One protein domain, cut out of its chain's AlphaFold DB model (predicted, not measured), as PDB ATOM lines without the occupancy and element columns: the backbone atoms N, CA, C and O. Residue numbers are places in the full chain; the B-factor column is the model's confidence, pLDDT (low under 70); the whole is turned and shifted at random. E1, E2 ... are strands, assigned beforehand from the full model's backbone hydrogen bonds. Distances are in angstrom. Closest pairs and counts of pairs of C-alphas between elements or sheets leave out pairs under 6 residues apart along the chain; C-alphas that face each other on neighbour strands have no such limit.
ATOM      1  N   TYR A   3     -23.225 -25.394  -3.586       95.19
ATOM      2  CA  TYR A   3     -24.057 -26.489  -3.101       95.19
ATOM      3  C   TYR A   3     -24.138 -27.598  -4.141       95.19
ATOM      4  O   TYR A   3     -24.478 -27.361  -5.298       95.19
ATOM      5  N   ILE A   4     -23.803 -28.811  -3.718       95.31
ATOM      6  CA  ILE A   4     -23.900 -30.024  -4.524       95.31
ATOM      7  C   ILE A   4     -24.501 -31.080  -3.590       95.31
ATOM      8  O   ILE A   4     -23.808 -31.516  -2.667       95.31
ATOM      9  N   PRO A   5     -25.788 -31.435  -3.739       92.56
ATOM     10  CA  PRO A   5     -26.401 -32.477  -2.936       92.56
ATOM     11  C   PRO A   5     -25.815 -33.842  -3.309       92.56
ATOM     12  O   PRO A   5     -25.159 -34.009  -4.341       92.56
ATOM     13  N   HIS A   6     -26.085 -34.846  -2.476       94.38
ATOM     14  CA  HIS A   6     -25.770 -36.224  -2.835       94.38
ATOM     15  C   HIS A   6     -26.460 -36.617  -4.155       94.38
ATOM     16  O   HIS A   6     -27.594 -36.190  -4.392       94.38
ATOM     17  N   PRO A   7     -25.807 -37.436  -5.003       95.31
ATOM     18  CA  PRO A   7     -26.402 -37.904  -6.248       95.31
ATOM     19  C   PRO A   7     -27.756 -38.580  -6.034       95.31
ATOM     20  O   PRO A   7     -27.930 -39.371  -5.103       95.31
ATOM     21  N   MET A   8     -28.698 -38.319  -6.934       96.69
ATOM     22  CA  MET A   8     -29.978 -39.018  -6.950       96.69
ATOM     23  C   MET A   8     -29.797 -40.400  -7.579       96.69
ATOM     24  O   MET A   8     -29.400 -40.541  -8.740       96.69
ATOM     25  N   VAL A   9     -30.093 -41.434  -6.790       97.75
ATOM     26  CA  VAL A   9     -30.032 -42.840  -7.202       97.75
ATOM     27  C   VAL A   9     -31.452 -43.408  -7.211       97.75
ATOM     28  O   VAL A   9     -31.908 -43.925  -6.192       97.75
ATOM     29  N   PRO A  10     -32.197 -43.277  -8.325       97.44
ATOM     30  CA  PRO A  10     -33.572 -43.754  -8.397       97.44
ATOM     31  C   PRO A  10     -33.604 -45.287  -8.469       97.44
ATOM     32  O   PRO A  10     -33.098 -45.896  -9.410       97.44
ATOM     33  N   HIS A  11     -34.177 -45.923  -7.450       97.69
ATOM     34  CA  HIS A  11     -34.302 -47.381  -7.393       97.69
ATOM     35  C   HIS A  11     -35.402 -47.889  -8.334       97.69
ATOM     36  O   HIS A  11     -36.291 -47.133  -8.743       97.69
ATOM     37  N   GLU A  12     -35.363 -49.182  -8.643       98.12
ATOM     38  CA  GLU A  12     -36.431 -49.874  -9.366       98.12
ATOM     39  C   GLU A  12     -37.827 -49.535  -8.811       98.12
ATOM     40  O   GLU A  12     -38.048 -49.518  -7.598       98.12
ATOM     41  N   ASN A  13     -38.760 -49.225  -9.717       98.06
ATOM     42  CA  ASN A  13     -40.139 -48.811  -9.428       98.06
ATOM     43  C   ASN A  13     -40.303 -47.558  -8.546       98.06
ATOM     44  O   ASN A  13     -41.400 -47.284  -8.057       98.06
ATOM     45  N   SER A  14     -39.242 -46.773  -8.331       98.12
ATOM     46  CA  SER A  14     -39.366 -45.518  -7.586       98.12
ATOM     47  C   SER A  14     -40.172 -44.467  -8.358       98.12
ATOM     48  O   SER A  14     -40.112 -44.373  -9.589       98.12
ATOM     49  N   PHE A  15     -40.923 -43.673  -7.597       98.12
ATOM     50  CA  PHE A  15     -41.654 -42.500  -8.057       98.12
ATOM     51  C   PHE A  15     -41.188 -41.310  -7.219       98.12
ATOM     52  O   PHE A  15     -41.509 -41.222  -6.032       98.12
ATOM     53  N   PHE A  16     -40.382 -40.430  -7.807       96.88
ATOM     54  CA  PHE A  16     -39.704 -39.372  -7.067       96.88
ATOM     55  C   PHE A  16     -39.925 -37.993  -7.689       96.88
ATOM     56  O   PHE A  16     -39.815 -37.816  -8.902       96.88
ATOM     57  N   SER A  17     -40.174 -37.004  -6.831       96.38
ATOM     58  CA  SER A  17     -40.274 -35.596  -7.206       96.38
ATOM     59  C   SER A  17     -39.450 -34.726  -6.268       96.38
ATOM     60  O   SER A  17     -39.514 -34.898  -5.051       96.38
ATOM     61  N   ASN A  18     -38.724 -33.759  -6.825       93.38
ATOM     62  CA  ASN A  18     -37.985 -32.759  -6.060       93.38
ATOM     63  C   ASN A  18     -38.211 -31.346  -6.615       93.38
ATOM     64  O   ASN A  18     -38.260 -31.146  -7.829       93.38
ATOM     65  N   CYS A  19     -38.298 -30.368  -5.715       94.88
ATOM     66  CA  CYS A  19     -38.463 -28.954  -6.026       94.88
ATOM     67  C   CYS A  19     -37.417 -28.137  -5.262       94.88
ATOM     68  O   CYS A  19     -37.451 -28.064  -4.034       94.88
ATOM     69  N   ASN A  20     -36.509 -27.496  -5.995       93.94
ATOM     70  CA  ASN A  20     -35.508 -26.586  -5.455       93.94
ATOM     71  C   ASN A  20     -35.930 -25.148  -5.764       93.94
ATOM     72  O   ASN A  20     -35.863 -24.712  -6.911       93.94
ATOM     73  N   ARG A  21     -36.343 -24.393  -4.743       96.88
ATOM     74  CA  ARG A  21     -36.588 -22.948  -4.862       96.88
ATOM     75  C   ARG A  21     -35.502 -22.182  -4.138       96.88
ATOM     76  O   ARG A  21     -35.359 -22.308  -2.923       96.88
ATOM     77  N   ILE A  22     -34.740 -21.397  -4.889       96.69
ATOM     78  CA  ILE A  22     -33.582 -20.670  -4.377       96.69
ATOM     79  C   ILE A  22     -33.846 -19.176  -4.522       96.69
ATOM     80  O   ILE A  22     -34.009 -18.667  -5.627       96.69
ATOM     81  N   TYR A  23     -33.855 -18.470  -3.396       96.88
ATOM     82  CA  TYR A  23     -33.990 -17.018  -3.350       96.88
ATOM     83  C   TYR A  23     -32.615 -16.412  -3.091       96.88
ATOM     84  O   TYR A  23     -32.022 -16.602  -2.029       96.88
ATOM     85  N   MET A  24     -32.082 -15.724  -4.092       95.31
ATOM     86  CA  MET A  24     -30.777 -15.083  -4.035       95.31
ATOM     87  C   MET A  24     -30.930 -13.612  -3.655       95.31
ATOM     88  O   MET A  24     -31.713 -12.882  -4.266       95.31
ATOM     89  N   ALA A  25     -30.129 -13.169  -2.686       94.19
ATOM     90  CA  ALA A  25     -29.944 -11.750  -2.412       94.19
ATOM     91  C   ALA A  25     -29.290 -11.040  -3.610       94.19
ATOM     92  O   ALA A  25     -28.659 -11.676  -4.467       94.19
ATOM     93  N   ASP A  26     -29.409  -9.713  -3.641       90.88
ATOM     94  CA  ASP A  26     -28.704  -8.917  -4.636       90.88
ATOM     95  C   ASP A  26     -27.194  -9.173  -4.563       90.88
ATOM     96  O   ASP A  26     -26.616  -9.388  -3.495       90.88
ATOM     97  N   ARG A  27     -26.565  -9.215  -5.735       90.56
ATOM     98  CA  ARG A  27     -25.142  -9.526  -5.927       90.56
ATOM     99  C   ARG A  27     -24.631 -10.868  -5.380       90.56
ATOM    100  O   ARG A  27     -23.429 -11.132  -5.426       90.56
ATOM    101  N   ALA A  28     -25.503 -11.761  -4.911       94.19
ATOM    102  CA  ALA A  28     -25.094 -13.103  -4.509       94.19
ATOM    103  C   ALA A  28     -24.705 -13.953  -5.729       94.19
ATOM    104  O   ALA A  28     -25.365 -13.910  -6.772       94.19
ATOM    105  N   SER A  29     -23.664 -14.772  -5.578       95.69
ATOM    106  CA  SER A  29     -23.296 -15.809  -6.542       95.69
ATOM    107  C   SER A  29     -23.737 -17.196  -6.070       95.69
ATOM    108  O   SER A  29     -23.749 -17.499  -4.867       95.69
ATOM    109  N   LEU A  30     -24.069 -18.058  -7.025       96.62
ATOM    110  CA  LEU A  30     -24.466 -19.440  -6.783       96.62
ATOM    111  C   LEU A  30     -23.704 -20.377  -7.716       96.62
ATOM    112  O   LEU A  30     -23.672 -20.158  -8.922       96.62
ATOM    113  N   VAL A  31     -23.146 -21.441  -7.149       97.62
ATOM    114  CA  VAL A  31     -22.772 -22.654  -7.876       97.62
ATOM    115  C   VAL A  31     -23.660 -23.778  -7.361       97.62
ATOM    116  O   VAL A  31     -23.623 -24.085  -6.166       97.62
ATOM    117  N   LEU A  32     -24.446 -24.371  -8.252       96.81
ATOM    118  CA  LEU A  32     -25.316 -25.507  -7.970       96.81
ATOM    119  C   LEU A  32     -24.899 -26.683  -8.851       96.81
ATOM    120  O   LEU A  32     -24.886 -26.560 -10.073       96.81
ATOM    121  N   GLY A  33     -24.563 -27.811  -8.234       96.00
ATOM    122  CA  GLY A  33     -24.375 -29.080  -8.935       96.00
ATOM    123  C   GLY A  33     -25.563 -30.002  -8.697       96.00
ATOM    124  O   GLY A  33     -26.113 -30.013  -7.600       96.00
ATOM    125  N   VAL A  34     -25.942 -30.790  -9.696       95.25
ATOM    126  CA  VAL A  34     -26.948 -31.853  -9.587       95.25
ATOM    127  C   VAL A  34     -26.410 -33.072 -10.319       95.25
ATOM    128  O   VAL A  34     -25.894 -32.941 -11.424       95.25
ATOM    129  N   ILE A  35     -26.496 -34.249  -9.701       97.19
ATOM    130  CA  ILE A  35     -26.091 -35.515 -10.320       97.19
ATOM    131  C   ILE A  35     -27.244 -36.500 -10.198       97.19
ATOM    132  O   ILE A  35     -27.795 -36.685  -9.108       97.19
ATOM    133  N   ILE A  36     -27.576 -37.156 -11.304       97.25
ATOM    134  CA  ILE A  36     -28.574 -38.222 -11.371       97.25
ATOM    135  C   ILE A  36     -27.905 -39.443 -11.973       97.25
ATOM    136  O   ILE A  36     -27.130 -39.349 -12.920       97.25
ATOM    137  N   THR A  37     -28.200 -40.604 -11.410       97.69
ATOM    138  CA  THR A  37     -27.688 -41.882 -11.902       97.69
ATOM    139  C   THR A  37     -28.808 -42.685 -12.555       97.69
ATOM    140  O   THR A  37     -29.990 -42.454 -12.310       97.69
ATOM    141  N   CYS A  38     -28.444 -43.689 -13.344       97.56
ATOM    142  CA  CYS A  38     -29.382 -44.645 -13.932       97.56
ATOM    143  C   CYS A  38     -30.149 -45.495 -12.898       97.56
ATOM    144  O   CYS A  38     -31.049 -46.240 -13.276       97.56
ATOM    145  N   GLY A  39     -29.791 -45.406 -11.617       97.56
ATOM    146  CA  GLY A  39     -30.232 -46.288 -10.546       97.56
ATOM    147  C   GLY A  39     -29.054 -47.052  -9.948       97.56
ATOM    148  O   GLY A  39     -27.895 -46.636 -10.054       97.56
ATOM    149  N   ARG A  40     -29.323 -48.187  -9.298       96.81
ATOM    150  CA  ARG A  40     -28.282 -49.011  -8.663       96.81
ATOM    151  C   ARG A  40     -27.519 -49.832  -9.706       96.81
ATOM    152  O   ARG A  40     -27.732 -51.038  -9.848       96.81
ATOM    153  N   LYS A  41     -26.580 -49.190 -10.411       94.38
ATOM    154  CA  LYS A  41     -25.781 -49.806 -11.489       94.38
ATOM    155  C   LYS A  41     -25.145 -51.140 -11.086       94.38
ATOM    156  O   LYS A  41     -25.211 -52.099 -11.851       94.38
ATOM    157  N   LEU A  42     -24.548 -51.207  -9.893       95.25
ATOM    158  CA  LEU A  42     -23.876 -52.413  -9.384       95.25
ATOM    159  C   LEU A  42     -24.851 -53.538  -8.998       95.25
ATOM    160  O   LEU A  42     -24.436 -54.683  -8.867       95.25
ATOM    161  N   SER A  43     -26.140 -53.226  -8.863       96.00
ATOM    162  CA  SER A  43     -27.223 -54.189  -8.643       96.00
ATOM    163  C   SER A  43     -27.940 -54.577  -9.944       96.00
ATOM    164  O   SER A  43     -28.941 -55.284  -9.903       96.00
ATOM    165  N   GLY A  44     -27.459 -54.116 -11.106       95.12
ATOM    166  CA  GLY A  44     -28.093 -54.376 -12.404       95.12
ATOM    167  C   GLY A  44     -29.320 -53.502 -12.693       95.12
ATOM    168  O   GLY A  44     -30.044 -53.753 -13.659       95.12
ATOM    169  N   GLU A  45     -29.569 -52.468 -11.889       96.75
ATOM    170  CA  GLU A  45     -30.636 -51.504 -12.142       96.75
ATOM    171  C   GLU A  45     -30.146 -50.419 -13.092       96.75
ATOM    172  O   GLU A  45     -29.316 -49.580 -12.743       96.75
ATOM    173  N   LEU A  46     -30.680 -50.466 -14.309       97.06
ATOM    174  CA  LEU A  46     -30.464 -49.485 -15.359       97.06
ATOM    175  C   LEU A  46     -31.814 -48.925 -15.773       97.06
ATOM    176  O   LEU A  46     -32.600 -49.625 -16.405       97.06
ATOM    177  N   PHE A  47     -32.076 -47.682 -15.383       97.69
ATOM    178  CA  PHE A  47     -33.280 -46.929 -15.724       97.69
ATOM    179  C   PHE A  47     -34.582 -47.688 -15.410       97.69
ATOM    180  O   PHE A  47     -35.551 -47.605 -16.152       97.69
ATOM    181  N   LYS A  48     -34.602 -48.437 -14.297       97.81
ATOM    182  CA  LYS A  48     -35.755 -49.250 -13.866       97.81
ATOM    183  C   LYS A  48     -36.754 -48.507 -12.971       97.81
ATOM    184  O   LYS A  48     -37.678 -49.110 -12.430       97.81
ATOM    185  N   PHE A  49     -36.545 -47.218 -12.736       98.12
ATOM    186  CA  PHE A  49     -37.479 -46.398 -11.975       98.12
ATOM    187  C   PHE A  49     -38.711 -46.054 -12.813       98.12
ATOM    188  O   PHE A  49     -38.662 -46.032 -14.042       98.12
ATOM    189  N   THR A  50     -39.826 -45.768 -12.148       98.25
ATOM    190  CA  THR A  50     -41.079 -45.426 -12.829       98.25
ATOM    191  C   THR A  50     -41.090 -43.964 -13.252       98.25
ATOM    192  O   THR A  50     -41.514 -43.644 -14.362       98.25
ATOM    193  N   PHE A  51     -40.639 -43.077 -12.365       98.25
ATOM    194  CA  PHE A  51     -40.764 -41.637 -12.549       98.25
ATOM    195  C   PHE A  51     -39.728 -40.883 -11.712       98.25
ATOM    196  O   PHE A  51     -39.594 -41.130 -10.511       98.25
ATOM    197  N   LEU A  52     -39.042 -39.928 -12.333       97.94
ATOM    198  CA  LEU A  52     -38.230 -38.932 -11.644       97.94
ATOM    199  C   LEU A  52     -38.540 -37.558 -12.228       97.94
ATOM    200  O   LEU A  52     -38.419 -37.351 -13.433       97.94
ATOM    201  N   HIS A  53     -38.914 -36.609 -11.376       97.81
ATOM    202  CA  HIS A  53     -39.154 -35.225 -11.777       97.81
ATOM    203  C   HIS A  53     -38.427 -34.272 -10.846       97.81
ATOM    204  O   HIS A  53     -38.738 -34.182  -9.660       97.81
ATOM    205  N   THR A  54     -37.453 -33.550 -11.377       95.88
ATOM    206  CA  THR A  54     -36.730 -32.526 -10.629       95.88
ATOM    207  C   THR A  54     -36.985 -31.172 -11.248       95.88
ATOM    208  O   THR A  54     -36.993 -31.006 -12.467       95.88
ATOM    209  N   PHE A  55     -37.193 -30.196 -10.383       96.12
ATOM    210  CA  PHE A  55     -37.549 -28.851 -10.772       96.12
ATOM    211  C   PHE A  55     -36.741 -27.849  -9.958       96.12
ATOM    212  O   PHE A  55     -36.656 -27.981  -8.736       96.12
ATOM    213  N   THR A  56     -36.152 -26.860 -10.625       96.75
ATOM    214  CA  THR A  56     -35.329 -25.832  -9.985       96.75
ATOM    215  C   THR A  56     -35.777 -24.449 -10.438       96.75
ATOM    216  O   THR A  56     -35.769 -24.162 -11.632       96.75
ATOM    217  N   GLU A  57     -36.128 -23.578  -9.493       97.88
ATOM    218  CA  GLU A  57     -36.418 -22.160  -9.719       97.88
ATOM    219  C   GLU A  57     -35.458 -21.308  -8.910       97.88
ATOM    220  O   GLU A  57     -35.254 -21.535  -7.712       97.88
ATOM    221  N   ILE A  58     -34.896 -20.294  -9.561       97.25
ATOM    222  CA  ILE A  58     -33.976 -19.368  -8.916       97.25
ATOM    223  C   ILE A  58     -34.473 -17.951  -9.123       97.25
ATOM    224  O   ILE A  58     -34.674 -17.495 -10.254       97.25
ATOM    225  N   PHE A  59     -34.652 -17.260  -8.006       96.88
ATOM    226  CA  PHE A  59     -35.150 -15.901  -7.933       96.88
ATOM    227  C   PHE A  59     -34.038 -14.960  -7.477       96.88
ATOM    228  O   PHE A  59     -33.245 -15.308  -6.602       96.88
ATOM    229  N   ARG A  60     -34.002 -13.750  -8.033       94.88
ATOM    230  CA  ARG A  60     -33.197 -12.626  -7.535       94.88
ATOM    231  C   ARG A  60     -34.070 -11.381  -7.547       94.88
ATOM    232  O   ARG A  60     -34.661 -11.079  -8.581       94.88
ATOM    233  N   ASN A  61     -34.140 -10.673  -6.420       92.25
ATOM    234  CA  ASN A  61     -35.013  -9.503  -6.247       92.25
ATOM    235  C   ASN A  61     -36.464  -9.814  -6.676       92.25
ATOM    236  O   ASN A  61     -37.033  -9.119  -7.513       92.25
ATOM    237  N   ASP A  62     -36.995 -10.944  -6.189       93.31
ATOM    238  CA  ASP A  62     -38.330 -11.492  -6.495       93.31
ATOM    239  C   ASP A  62     -38.633 -11.767  -7.979       93.31
ATOM    240  O   ASP A  62     -39.747 -12.146  -8.344       93.31
ATOM    241  N   ARG A  63     -37.629 -11.668  -8.855       94.75
ATOM    242  CA  ARG A  63     -37.733 -12.014 -10.272       94.75
ATOM    243  C   ARG A  63     -37.153 -13.399 -10.527       94.75
ATOM    244  O   ARG A  63     -36.026 -13.682 -10.125       94.75
ATOM    245  N   LEU A  64     -37.891 -14.244 -11.247       96.25
ATOM    246  CA  LEU A  64     -37.384 -15.521 -11.753       96.25
ATOM    247  C   LEU A  64     -36.277 -15.257 -12.784       96.25
ATOM    248  O   LEU A  64     -36.528 -14.623 -13.810       96.25
ATOM    249  N   ILE A  65     -35.064 -15.733 -12.506       95.12
ATOM    250  CA  ILE A  65     -33.893 -15.559 -13.384       95.12
ATOM    251  C   ILE A  65     -33.435 -16.864 -14.035       95.12
ATOM    252  O   ILE A  65     -32.741 -16.827 -15.047       95.12
ATOM    253  N   PHE A  66     -33.814 -18.011 -13.473       95.81
ATOM    254  CA  PHE A  66     -33.495 -19.322 -14.023       95.81
ATOM    255  C   PHE A  66     -34.567 -20.336 -13.635       95.81
ATOM    256  O   PHE A  66     -35.064 -20.321 -12.503       95.81
ATOM    257  N   LYS A  67     -34.897 -21.223 -14.574       96.50
ATOM    258  CA  LYS A  67     -35.807 -22.346 -14.377       96.50
ATOM    259  C   LYS A  67     -35.298 -23.553 -15.153       96.50
ATOM    260  O   LYS A  67     -35.023 -23.438 -16.344       96.50
ATOM    261  N   ASP A  68     -35.223 -24.685 -14.473       95.75
ATOM    262  CA  ASP A  68     -34.899 -25.986 -15.051       95.75
ATOM    263  C   ASP A  68     -35.954 -27.016 -14.639       95.75
ATOM    264  O   ASP A  68     -36.490 -26.977 -13.524       95.75
ATOM    265  N   GLN A  69     -36.277 -27.915 -15.563       95.75
ATOM    266  CA  GLN A  69     -37.245 -28.976 -15.353       95.75
ATOM    267  C   GLN A  69     -36.791 -30.237 -16.079       95.75
ATOM    268  O   GLN A  69     -36.886 -30.329 -17.302       95.75
ATOM    269  N   LEU A  70     -36.391 -31.236 -15.300       95.56
ATOM    270  CA  LEU A  70     -36.016 -32.545 -15.803       95.56
ATOM    271  C   LEU A  70     -37.084 -33.562 -15.410       95.56
ATOM    272  O   LEU A  70     -37.358 -33.775 -14.229       95.56
ATOM    273  N   LEU A  71     -37.686 -34.187 -16.415       97.00
ATOM    274  CA  LEU A  71     -38.660 -35.257 -16.255       97.00
ATOM    275  C   LEU A  71     -38.133 -36.509 -16.950       97.00
ATOM    276  O   LEU A  71     -37.998 -36.535 -18.170       97.00
ATOM    277  N   LEU A  72     -37.892 -37.554 -16.168       97.50
ATOM    278  CA  LEU A  72     -37.425 -38.845 -16.640       97.50
ATOM    279  C   LEU A  72     -38.511 -39.897 -16.415       97.50
ATOM    280  O   LEU A  72     -38.942 -40.151 -15.287       97.50
ATOM    281  N   THR A  73     -38.935 -40.529 -17.505       97.81
ATOM    282  CA  THR A  73     -39.958 -41.583 -17.526       97.81
ATOM    283  C   THR A  73     -39.471 -42.744 -18.398       97.81
ATOM    284  O   THR A  73     -39.906 -42.872 -19.540       97.81
ATOM    285  N   PRO A  74     -38.564 -43.610 -17.902       97.31
ATOM    286  CA  PRO A  74     -37.875 -44.608 -18.730       97.31
ATOM    287  C   PRO A  74     -38.801 -45.542 -19.520       97.31
ATOM    288  O   PRO A  74     -38.469 -45.940 -20.632       97.31
ATOM    289  N   ASN A  75     -39.984 -45.850 -18.973       95.44
ATOM    290  CA  ASN A  75     -40.993 -46.681 -19.636       95.44
ATOM    291  C   ASN A  75     -41.662 -45.998 -20.843       95.44
ATOM    292  O   ASN A  75     -42.208 -46.683 -21.702       95.44
ATOM    293  N   GLN A  76     -41.667 -44.662 -20.891       96.62
ATOM    294  CA  GLN A  76     -42.290 -43.864 -21.956       96.62
ATOM    295  C   GLN A  76     -41.241 -43.285 -22.912       96.62
ATOM    296  O   GLN A  76     -41.425 -43.328 -24.124       96.62
ATOM    297  N   ASN A  77     -40.138 -42.772 -22.365       95.00
ATOM    298  CA  ASN A  77     -38.976 -42.267 -23.088       95.00
ATOM    299  C   ASN A  77     -37.718 -42.990 -22.589       95.00
ATOM    300  O   ASN A  77     -37.149 -42.597 -21.563       95.00
ATOM    301  N   PRO A  78     -37.277 -44.053 -23.286       96.19
ATOM    302  CA  PRO A  78     -36.047 -44.750 -22.946       96.19
ATOM    303  C   PRO A  78     -34.841 -43.806 -22.966       96.19
ATOM    304  O   PRO A  78     -34.532 -43.172 -23.973       96.19
ATOM    305  N   LEU A  79     -34.110 -43.745 -21.853       97.25
ATOM    306  CA  LEU A  79     -33.014 -42.783 -21.684       97.25
ATOM    307  C   LEU A  79     -31.741 -43.156 -22.450       97.25
ATOM    308  O   LEU A  79     -30.840 -42.342 -22.567       97.25
ATOM    309  N   GLN A  80     -31.668 -44.357 -23.023       96.19
ATOM    310  CA  GLN A  80     -30.526 -44.794 -23.834       96.19
ATOM    311  C   GLN A  80     -30.643 -44.403 -25.316       96.19
ATOM    312  O   GLN A  80     -29.837 -44.830 -26.138       96.19
ATOM    313  N   MET A  81     -31.658 -43.619 -25.678       96.19
ATOM    314  CA  MET A  81     -31.843 -43.129 -27.042       96.19
ATOM    315  C   MET A  81     -30.889 -41.971 -27.364       96.19
ATOM    316  O   MET A  81     -30.402 -41.275 -26.472       96.19
ATOM    317  N   LEU A  82     -30.651 -41.749 -28.660       96.31
ATOM    318  CA  LEU A  82     -29.897 -40.596 -29.159       96.31
ATOM    319  C   LEU A  82     -30.525 -39.287 -28.661       96.31
ATOM    320  O   LEU A  82     -31.746 -39.123 -28.723       96.31
ATOM    321  N   GLY A  83     -29.691 -38.359 -28.189       93.12
ATOM    322  CA  GLY A  83     -30.156 -37.085 -27.626       93.12
ATOM    323  C   GLY A  83     -30.711 -37.187 -26.201       93.12
ATOM    324  O   GLY A  83     -31.258 -36.210 -25.699       93.12
ATOM    325  N   GLN A  84     -30.582 -38.355 -25.562       95.75
ATOM    326  CA  GLN A  84     -30.782 -38.556 -24.128       95.75
ATOM    327  C   GLN A  84     -29.423 -38.884 -23.484       95.75
ATOM    328  O   GLN A  84     -28.475 -38.115 -23.615       95.75
ATOM    329  N   TRP A  85     -29.314 -40.016 -22.785       96.62
ATOM    330  CA  TRP A  85     -28.110 -40.439 -22.072       96.62
ATOM    331  C   TRP A  85     -27.290 -41.465 -22.857       96.62
ATOM    332  O   TRP A  85     -26.157 -41.740 -22.477       96.62
ATOM    333  N   GLU A  86     -27.824 -42.038 -23.940       96.44
ATOM    334  CA  GLU A  86     -27.112 -43.007 -24.788       96.44
ATOM    335  C   GLU A  86     -26.481 -44.154 -23.954       96.44
ATOM    336  O   GLU A  86     -27.159 -44.797 -23.148       96.44
ATOM    337  N   GLN A  87     -25.181 -44.430 -24.110       96.50
ATOM    338  CA  GLN A  87     -24.444 -45.418 -23.304       96.50
ATOM    339  C   GLN A  87     -24.123 -44.972 -21.864       96.50
ATOM    340  O   GLN A  87     -23.582 -45.764 -21.081       96.50
ATOM    341  N   PHE A  88     -24.385 -43.716 -21.506       97.94
ATOM    342  CA  PHE A  88     -24.017 -43.169 -20.206       97.94
ATOM    343  C   PHE A  88     -25.013 -43.567 -19.115       97.94
ATOM    344  O   PHE A  88     -26.153 -43.963 -19.343       97.94
ATOM    345  N   THR A  89     -24.535 -43.510 -17.876       97.62
ATOM    346  CA  THR A  89     -25.275 -43.968 -16.688       97.62
ATOM    347  C   THR A  89     -25.444 -42.876 -15.644       97.62
ATOM    348  O   THR A  89     -26.029 -43.129 -14.593       97.62
ATOM    349  N   HIS A  90     -24.898 -41.692 -15.910       97.38
ATOM    350  CA  HIS A  90     -24.885 -40.551 -15.013       97.38
ATOM    351  C   HIS A  90     -25.097 -39.290 -15.846       97.38
ATOM    352  O   HIS A  90     -24.416 -39.111 -16.855       97.38
ATOM    353  N   GLU A  91     -25.993 -38.422 -15.395       96.31
ATOM    354  CA  GLU A  91     -26.143 -37.059 -15.891       96.31
ATOM    355  C   GLU A  91     -25.727 -36.100 -14.777       96.31
ATOM    356  O   GLU A  91     -26.094 -36.278 -13.611       96.31
ATOM    357  N   GLY A  92     -24.921 -35.106 -15.138       95.69
ATOM    358  CA  GLY A  92     -24.473 -34.059 -14.235       95.69
ATOM    359  C   GLY A  92     -24.806 -32.689 -14.806       95.69
ATOM    360  O   GLY A  92     -24.408 -32.371 -15.924       95.69
ATOM    361  N   THR A  93     -25.473 -31.862 -14.011       95.31
ATOM    362  CA  THR A  93     -25.762 -30.463 -14.334       95.31
ATOM    363  C   THR A  93     -24.970 -29.573 -13.386       95.31
ATOM    364  O   THR A  93     -25.029 -29.749 -12.169       95.31
ATOM    365  N   LEU A  94     -24.232 -28.602 -13.927       96.38
ATOM    366  CA  LEU A  94     -23.554 -27.570 -13.147       96.38
ATOM    367  C   LEU A  94     -24.060 -26.201 -13.588       96.38
ATOM    368  O   LEU A  94     -23.895 -25.808 -14.740       96.38
ATOM    369  N   LEU A  95     -24.641 -25.464 -12.650       96.31
ATOM    370  CA  LEU A  95     -25.103 -24.106 -12.858       96.31
ATOM    371  C   LEU A  95     -24.219 -23.137 -12.082       96.31
ATOM    372  O   LEU A  95     -24.055 -23.267 -10.869       96.31
ATOM    373  N   TYR A  96     -23.704 -22.127 -12.778       96.19
ATOM    374  CA  TYR A  96     -23.044 -20.982 -12.169       96.19
ATOM    375  C   TYR A  96     -23.825 -19.705 -12.478       96.19
ATOM    376  O   TYR A  96     -23.971 -19.323 -13.636       96.19
ATOM    377  N   LEU A  97     -24.304 -19.036 -11.429       95.12
ATOM    378  CA  LEU A  97     -24.932 -17.725 -11.509       95.12
ATOM    379  C   LEU A  97     -24.022 -16.691 -10.835       95.12
ATOM    380  O   LEU A  97     -23.854 -16.738  -9.610       95.12
ATOM    381  N   PRO A  98     -23.432 -15.750 -11.595       93.38
ATOM    382  CA  PRO A  98     -22.566 -14.728 -11.029       93.38
ATOM    383  C   PRO A  98     -23.360 -13.684 -10.236       93.38
ATOM    384  O   PRO A  98     -24.546 -13.441 -10.472       93.38
TER     385      PRO A  98
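This is residues 3 to 98 of the 106 residues of the protein "Urease accessory protein UreD" of Adhaeribacter radiodurans (UniProt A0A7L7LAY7). Two sheets lie face to face as a small sandwich, the three strands E1, E3 and E4 on one side and the two strands E2 and E5 on the other, with the strands running along the long axis. The two long links, residues 38 to 50 and 73 to 89, lie at one end, where E2 and E4 end. The printed part has 96 residues with five named strands, E1 to E5 in chain order, and no named helix; the class is all strand, though under half of the residues, 46, are in named elements. The larger sheet, in the order E1, E3, E4, is mixed, and E2 with E5 is antiparallel. The whole is elongated, spanning 46 by 24 by 20 A, and only just compact, close to loose, with a radius of gyration of the C-alphas of 15.0 A.

In the larger sheet E1, residues 15 to 24, is 29.8 A long and begins at C-alpha 15 (-41.654, -42.500, -8.057). E3, residues 51 to 60, is 30.4 A long, and E4, residues 63 to 72, is 27.6 A long. E2, residues 30 to 37, measures 23.2 A. E5, residues 90 to 97, measures 23.1 A and ends at C-alpha 97 (-24.932, -17.725, -11.509).

E3 is the inner strand of its sheet, which is twisted, with C-alphas up to 4.3 A off its best plane. E1 and E3 are parallel at 7 degrees, with N 20 and O 55 at 2.8 A. E3 and E4 are a hairpin, antiparallel at 171 degrees, with N 72 and O 52 at 2.8 A. E2 and E5 are antiparallel at 171 degrees, with N 34 and O 93 at 2.8 A. E1 and E2 are only just apart, the closest C-alphas being 8.1 A from each other; E3 and E5 are apart.

The C-alphas farthest apart are those of Asp 26 and Gly 44, at 46.1 A. The printed part has no cut. The links E2 to E3 and E4 to E5 are long, with 13 and 17 residues. The mean pLDDT of the printed part is 96.1, and no printed residue is under 70.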